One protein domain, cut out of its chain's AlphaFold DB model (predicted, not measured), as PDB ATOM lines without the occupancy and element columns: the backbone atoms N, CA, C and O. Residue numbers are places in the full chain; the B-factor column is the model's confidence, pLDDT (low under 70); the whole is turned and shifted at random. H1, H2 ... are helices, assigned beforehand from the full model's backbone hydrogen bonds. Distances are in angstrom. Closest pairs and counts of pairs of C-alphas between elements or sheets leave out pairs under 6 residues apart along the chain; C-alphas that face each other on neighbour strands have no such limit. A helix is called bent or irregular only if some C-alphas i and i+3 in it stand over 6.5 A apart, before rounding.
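Overview. This is residues 2 to 54 of the 125 residues of the protein "Protein YOP1" of Rhizophagus irregularis (strain DAOM 197198w) (UniProt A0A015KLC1). Two long helices, H1 and H3, meet near their ends as an L, and the short helix H2 sits at the corner between them in the chain. Residues 2 to 10 of H1 and residues 42 to 54 stick out as two free arms. The 53 printed residues, with three named helices and no named strand, are all helix in class and loose, with a radius of gyration of the C-alphas of 13.0 A and spans of 34 by 32 by 18 A.

Arrangement. Start with H1, residues 2 to 19; its residues 12 to 19 alone touch H3, residues 36 to 52, about perpendicular at 84 degrees, closest at the C-alphas of Asp 16 and Thr 37, 5.8 A. H2, residues 23 to 32, touches H3 at Lys 36 alone, about perpendicular at 88 degrees; its closest C-alpha is Glu 29, 5.7 A away. H1 and H2 are close but not clearly touching, the C-alphas of Leu 19 and Ile 25 being 6.8 A apart. In H1, H2 and H3 every O i to N i+4 pair is within hydrogen-bond range.

Along the chain. Find C-alpha 2 at (-5.476, 36.133, -64.990); H1 runs 25.5 A from there to C-alpha 19. H2 measures 14.4 A, and H3 24.0 A, ending at C-alpha 52, (5.830, 20.257, -39.699).

Size, cuts and confidence. Both links are tight, the printed part has no cut, and no printed residue is under 70 in pLDDT.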
ATOM      1  N   GLU A   2      -4.005  36.293 -65.014       71.31
ATOM      2  CA  GLU A   2      -5.476  36.133 -64.990       71.31
ATOM      3  C   GLU A   2      -5.962  34.673 -64.948       71.31
ATOM      4  O   GLU A   2      -6.878  34.352 -64.197       71.31
ATOM      5  N   GLY A   3      -5.299  33.750 -65.657       78.31
ATOM      6  CA  GLY A   3      -5.662  32.325 -65.625       78.31
ATOM      7  C   GLY A   3      -5.485  31.654 -64.252       78.31
ATOM      8  O   GLY A   3      -6.243  30.755 -63.900       78.31
ATOM      9  N   PHE A   4      -4.523  32.111 -63.443       83.12
ATOM     10  CA  PHE A   4      -4.335  31.618 -62.073       83.12
ATOM     11  C   PHE A   4      -5.431  32.144 -61.139       83.12
ATOM     12  O   PHE A   4      -6.020  31.377 -60.383       83.12
ATOM     13  N   GLN A   5      -5.778  33.428 -61.262       82.75
ATOM     14  CA  GLN A   5      -6.889  34.041 -60.529       82.75
ATOM     15  C   GLN A   5      -8.236  33.383 -60.871       82.75
ATOM     16  O   GLN A   5      -9.057  33.160 -59.983       82.75
ATOM     17  N   ALA A   6      -8.452  33.014 -62.137       86.06
ATOM     18  CA  ALA A   6      -9.641  32.280 -62.562       86.06
ATOM     19  C   ALA A   6      -9.726  30.889 -61.909       86.06
ATOM     20  O   ALA A   6     -10.779  30.523 -61.386       86.06
ATOM     21  N   LYS A   7      -8.609  30.144 -61.858       85.44
ATOM     22  CA  LYS A   7      -8.540  28.852 -61.154       85.44
ATOM     23  C   LYS A   7      -8.790  29.001 -59.654       85.44
ATOM     24  O   LYS A   7      -9.569  28.238 -59.099       85.44
ATOM     25  N   LEU A   8      -8.194  30.001 -59.003       83.50
ATOM     26  CA  LEU A   8      -8.430  30.261 -57.579       83.50
ATOM     27  C   LEU A   8      -9.897  30.576 -57.286       83.50
ATOM     28  O   LEU A   8     -10.468  30.016 -56.355       83.50
ATOM     29  N   LYS A   9     -10.533  31.426 -58.097       85.88
ATOM     30  CA  LYS A   9     -11.969  31.715 -57.965       85.88
ATOM     31  C   LYS A   9     -12.821  30.464 -58.166       85.88
ATOM     32  O   LYS A   9     -13.784  30.278 -57.430       85.88
ATOM     33  N   TYR A  10     -12.443  29.602 -59.108       87.69
ATOM     34  CA  TYR A  10     -13.109  28.323 -59.338       87.69
ATOM     35  C   TYR A  10     -13.017  27.391 -58.115       87.69
ATOM     36  O   TYR A  10     -14.048  26.940 -57.620       87.69
ATOM     37  N   TYR A  11     -11.815  27.167 -57.568       84.38
ATOM     38  CA  TYR A  11     -11.637  26.345 -56.362       84.38
ATOM     39  C   TYR A  11     -12.340  26.945 -55.144       84.38
ATOM     40  O   TYR A  11     -12.971  26.212 -54.386       84.38
ATOM     41  N   ASN A  12     -12.295  28.270 -54.987       86.56
ATOM     42  CA  ASN A  12     -13.004  28.961 -53.914       86.56
ATOM     43  C   ASN A  12     -14.518  28.757 -54.006       86.56
ATOM     44  O   ASN A  12     -15.139  28.437 -52.998       86.56
ATOM     45  N   ALA A  13     -15.109  28.896 -55.197       86.19
ATOM     46  CA  ALA A  13     -16.543  28.688 -55.400       86.19
ATOM     47  C   ALA A  13     -16.959  27.226 -55.164       86.19
ATOM     48  O   ALA A  13     -18.027  26.960 -54.613       86.19
ATOM     49  N   GLN A  14     -16.113  26.270 -55.552       87.38
ATOM     50  CA  GLN A  14     -16.382  24.852 -55.331       87.38
ATOM     51  C   GLN A  14     -16.270  24.466 -53.852       87.38
ATOM     52  O   GLN A  14     -17.156  23.787 -53.335       87.38
ATOM     53  N   ALA A  15     -15.237  24.942 -53.156       81.38
ATOM     54  CA  ALA A  15     -15.090  24.744 -51.719       81.38
ATOM     55  C   ALA A  15     -16.244  25.395 -50.944       81.38
ATOM     56  O   ALA A  15     -16.816  24.766 -50.058       81.38
ATOM     57  N   ASP A  16     -16.654  26.607 -51.324       85.69
ATOM     58  CA  ASP A  16     -17.780  27.301 -50.697       85.69
ATOM     59  C   ASP A  16     -19.094  26.515 -50.848       85.69
ATOM     60  O   ASP A  16     -19.852  26.367 -49.885       85.69
ATOM     61  N   LYS A  17     -19.328  25.920 -52.025       86.12
ATOM     62  CA  LYS A  17     -20.488  25.060 -52.298       86.12
ATOM     63  C   LYS A  17     -20.492  23.789 -51.442       86.12
ATOM     64  O   LYS A  17     -21.541  23.419 -50.918       86.12
ATOM     65  N   GLU A  18     -19.350  23.121 -51.301       85.69
ATOM     66  CA  GLU A  18     -19.224  21.902 -50.487       85.69
ATOM     67  C   GLU A  18     -19.353  22.203 -48.987       85.69
ATOM     68  O   GLU A  18     -20.084  21.516 -48.275       85.69
ATOM     69  N   LEU A  19     -18.731  23.285 -48.515       80.88
ATOM     70  CA  LEU A  19     -18.801  23.712 -47.116       80.88
ATOM     71  C   LEU A  19     -20.206  24.199 -46.728       80.88
ATOM     72  O   LEU A  19     -20.633  23.993 -45.592       80.88
ATOM     73  N   SER A  20     -20.961  24.771 -47.672       85.06
ATOM     74  CA  SER A  20     -22.361  25.180 -47.462       85.06
ATOM     75  C   SER A  20     -23.310  24.007 -47.191       85.06
ATOM     76  O   SER A  20     -24.410  24.221 -46.685       85.06
ATOM     77  N   LYS A  21     -22.914  22.761 -47.486       86.62
ATOM     78  CA  LYS A  21     -23.724  21.577 -47.150       86.62
ATOM     79  C   LYS A  21     -23.813  21.346 -45.639       86.62
ATOM     80  O   LYS A  21     -24.726  20.660 -45.184       86.62
ATOM     81  N   TYR A  22     -22.894  21.922 -44.858       83.56
ATOM     82  CA  TYR A  22     -22.814  21.730 -43.415       83.56
ATOM     83  C   TYR A  22     -23.359  22.957 -42.659       83.56
ATOM     84  O   TYR A  22     -22.675  23.978 -42.556       83.56
ATOM     85  N   PRO A  23     -24.553  22.874 -42.038       82.19
ATOM     86  CA  PRO A  23     -25.176  24.014 -41.355       82.19
ATOM     87  C   PRO A  23     -24.385  24.513 -40.135       82.19
ATOM     88  O   PRO A  23     -24.544  25.658 -39.721       82.19
ATOM     89  N   GLN A  24     -23.507  23.682 -39.566       83.81
ATOM     90  CA  GLN A  24     -22.618  24.077 -38.470       83.81
ATOM     91  C   GLN A  24     -21.536  25.063 -38.929       83.81
ATOM     92  O   GLN A  24     -21.245  26.027 -38.227       83.81
ATOM     93  N   ILE A  25     -20.998  24.867 -40.136       80.31
ATOM     94  CA  ILE A  25     -19.957  25.729 -40.706       80.31
ATOM     95  C   ILE A  25     -20.536  27.102 -41.059       80.31
ATOM     96  O   ILE A  25     -19.887  28.115 -40.828       80.31
ATOM     97  N   ILE A  26     -21.787  27.149 -41.528       82.06
ATOM     98  CA  ILE A  26     -22.498  28.405 -41.814       82.06
ATOM     99  C   ILE A  26     -22.740  29.211 -40.530       82.06
ATOM    100  O   ILE A  26     -22.565  30.427 -40.519       82.06
ATOM    101  N   LYS A  27     -23.108  28.551 -39.422       85.88
ATOM    102  CA  LYS A  27     -23.252  29.225 -38.119       85.88
ATOM    103  C   LYS A  27     -21.921  29.798 -37.628       85.88
ATOM    104  O   LYS A  27     -21.890  30.923 -37.139       85.88
ATOM    105  N   LEU A  28     -20.832  29.048 -37.800       81.94
ATOM    106  CA  LEU A  28     -19.477  29.513 -37.498       81.94
ATOM    107  C   LEU A  28     -19.064  30.704 -38.376       81.94
ATOM    108  O   LEU A  28     -18.531  31.678 -37.857       81.94
ATOM    109  N   GLU A  29     -19.361  30.673 -39.675       82.06
ATOM    110  CA  GLU A  29     -19.130  31.789 -40.606       82.06
ATOM    111  C   GLU A  29     -19.889  33.052 -40.167       82.06
ATOM    112  O   GLU A  29     -19.310  34.135 -40.125       82.06
ATOM    113  N   GLN A  30     -21.153  32.917 -39.753       82.62
ATOM    114  CA  GLN A  30     -21.960  34.037 -39.253       82.62
ATOM    115  C   GLN A  30     -21.444  34.614 -37.927       82.62
ATOM    116  O   GLN A  30     -21.569  35.816 -37.702       82.62
ATOM    117  N   GLN A  31     -20.866  33.784 -37.054       85.62
ATOM    118  CA  GLN A  31     -20.309  34.223 -35.769       85.62
ATOM    119  C   GLN A  31     -18.919  34.853 -35.898       85.62
ATOM    120  O   GLN A  31     -18.614  35.813 -35.197       85.62
ATOM    121  N   VAL A  32     -18.073  34.304 -36.773       82.62
ATOM    122  CA  VAL A  32     -16.671  34.717 -36.933       82.62
ATOM    123  C   VAL A  32     -16.526  35.813 -38.000       82.62
ATOM    124  O   VAL A  32     -15.535  36.538 -38.004       82.62
ATOM    125  N   GLY A  33     -17.506  35.971 -38.898       80.88
ATOM    126  CA  GLY A  33     -17.515  36.998 -39.948       80.88
ATOM    127  C   GLY A  33     -16.474  36.779 -41.053       80.88
ATOM    128  O   GLY A  33     -16.281  37.649 -41.902       80.88
ATOM    129  N   VAL A  34     -15.794  35.630 -41.048       84.88
ATOM    130  CA  VAL A  34     -14.763  35.247 -42.019       84.88
ATOM    131  C   VAL A  34     -15.334  34.173 -42.947       84.88
ATOM    132  O   VAL A  34     -15.989  33.253 -42.450       84.88
ATOM    133  N   PRO A  35     -15.070  34.225 -44.271       84.44
ATOM    134  CA  PRO A  35     -15.629  33.239 -45.183       84.44
ATOM    135  C   PRO A  35     -15.144  31.826 -44.854       84.44
ATOM    136  O   PRO A  35     -13.950  31.596 -44.618       84.44
ATOM    137  N   LYS A  36     -16.062  30.860 -44.899       82.56
ATOM    138  CA  LYS A  36     -15.807  29.453 -44.538       82.56
ATOM    139  C   LYS A  36     -14.643  28.807 -45.289       82.56
ATOM    140  O   LYS A  36     -13.909  28.014 -44.703       82.56
ATOM    141  N   THR A  37     -14.421  29.183 -46.547       82.88
ATOM    142  CA  THR A  37     -13.290  28.689 -47.347       82.88
ATOM    143  C   THR A  37     -11.941  29.098 -46.752       82.88
ATOM    144  O   THR A  37     -11.028  28.277 -46.691       82.88
ATOM    145  N   TYR A  38     -11.816  30.331 -46.251       86.31
ATOM    146  CA  TYR A  38     -10.589  30.790 -45.594       86.31
ATOM    147  C   TYR A  38     -10.417  30.171 -44.208       86.31
ATOM    148  O   TYR A  38      -9.291  29.865 -43.829       86.31
ATOM    149  N   LEU A  39     -11.509  29.931 -43.473       86.00
ATOM    150  CA  LEU A  39     -11.450  29.200 -42.203       86.00
ATOM    151  C   LEU A  39     -10.961  27.762 -42.405       86.00
ATOM    152  O   LEU A  39     -10.041  27.331 -41.715       86.00
ATOM    153  N   ALA A  40     -11.516  27.042 -43.383       85.31
ATOM    154  CA  ALA A  40     -11.078  25.688 -43.716       85.31
ATOM    155  C   ALA A  40      -9.607  25.663 -44.161       85.31
ATOM    156  O   ALA A  40      -8.828  24.848 -43.667       85.31
ATOM    157  N   ALA A  41      -9.199  26.593 -45.029       87.75
ATOM    158  CA  ALA A  41      -7.804  26.729 -45.441       87.75
ATOM    159  C   ALA A  41      -6.875  27.056 -44.257       87.75
ATOM    160  O   ALA A  41      -5.776  26.511 -44.172       87.75
ATOM    161  N   GLY A  42      -7.327  27.897 -43.324       89.38
ATOM    162  CA  GLY A  42      -6.605  28.225 -42.096       89.38
ATOM    163  C   GLY A  42      -6.417  27.014 -41.185       89.38
ATOM    164  O   GLY A  42      -5.309  26.789 -40.708       89.38
ATOM    165  N   VAL A  43      -7.456  26.191 -40.998       89.50
ATOM    166  CA  VAL A  43      -7.366  24.943 -40.220       89.50
ATOM    167  C   VAL A  43      -6.397  23.961 -40.873       89.50
ATOM    168  O   VAL A  43      -5.525  23.435 -40.188       89.50
ATOM    169  N   VAL A  44      -6.499  23.751 -42.189       89.62
ATOM    170  CA  VAL A  44      -5.571  22.875 -42.923       89.62
ATOM    171  C   VAL A  44      -4.137  23.382 -42.783       89.62
ATOM    172  O   VAL A  44      -3.259  22.615 -42.402       89.62
ATOM    173  N   GLY A  45      -3.902  24.679 -43.005       91.12
ATOM    174  CA  GLY A  45      -2.578  25.285 -42.862       91.12
ATOM    175  C   GLY A  45      -2.024  25.182 -41.440       91.12
ATOM    176  O   GLY A  45      -0.849  24.872 -41.264       91.12
ATOM    177  N   PHE A  46      -2.867  25.376 -40.425       92.00
ATOM    178  CA  PHE A  46      -2.486  25.233 -39.022       92.00
ATOM    179  C   PHE A  46      -2.127  23.785 -38.673       92.00
ATOM    180  O   PHE A  46      -1.087  23.546 -38.070       92.00
ATOM    181  N   VAL A  47      -2.924  22.805 -39.107       89.31
ATOM    182  CA  VAL A  47      -2.624  21.378 -38.904       89.31
ATOM    183  C   VAL A  47      -1.340  20.977 -39.631       89.31
ATOM    184  O   VAL A  47      -0.488  20.321 -39.037       89.31
ATOM    185  N   SER A  48      -1.147  21.413 -40.880       87.25
ATOM    186  CA  SER A  48       0.100  21.175 -41.617       87.25
ATOM    187  C   SER A  48       1.310  21.798 -40.921       87.25
ATOM    188  O   SER A  48       2.366  21.173 -40.865       87.25
ATOM    189  N   PHE A  49       1.158  22.997 -40.354       91.38
ATOM    190  CA  PHE A  49       2.196  23.644 -39.554       91.38
ATOM    191  C   PHE A  49       2.519  22.837 -38.289       91.38
ATOM    192  O   PHE A  49       3.686  22.583 -38.016       91.38
ATOM    193  N   LEU A  50       1.510  22.375 -37.545       89.75
ATOM    194  CA  LEU A  50       1.726  21.553 -36.349       89.75
ATOM    195  C   LEU A  50       2.480  20.257 -36.667       89.75
ATOM    196  O   LEU A  50       3.430  19.922 -35.966       89.75
ATOM    197  N   ILE A  51       2.113  19.578 -37.759       86.75
ATOM    198  CA  ILE A  51       2.807  18.370 -38.228       86.75
ATOM    199  C   ILE A  51       4.251  18.690 -38.640       86.75
ATOM    200  O   ILE A  51       5.156  17.915 -38.352       86.75
ATOM    201  N   PHE A  52       4.489  19.836 -39.286       86.06
ATOM    202  CA  PHE A  52       5.830  20.257 -39.699       86.06
ATOM    203  C   PHE A  52       6.774  20.478 -38.507       86.06
ATOM    204  O   PHE A  52       7.941  20.101 -38.574       86.06
ATOM    205  N   PHE A  53       6.276  21.062 -37.415       86.38
ATOM    206  CA  PHE A  53       7.041  21.266 -36.176       86.38
ATOM    207  C   PHE A  53       6.990  20.071 -35.219       86.38
ATOM    208  O   PHE A  53       7.457  20.177 -34.088       86.38
ATOM    209  N   ASP A  54       6.419  18.954 -35.668       82.44
ATOM    210  CA  ASP A  54       6.248  17.726 -34.898       82.44
ATOM    211  C   ASP A  54       5.483  17.906 -33.569       82.44
ATOM    212  O   ASP A  54       5.598  17.143 -32.608       82.44
TER     213      ASP A  54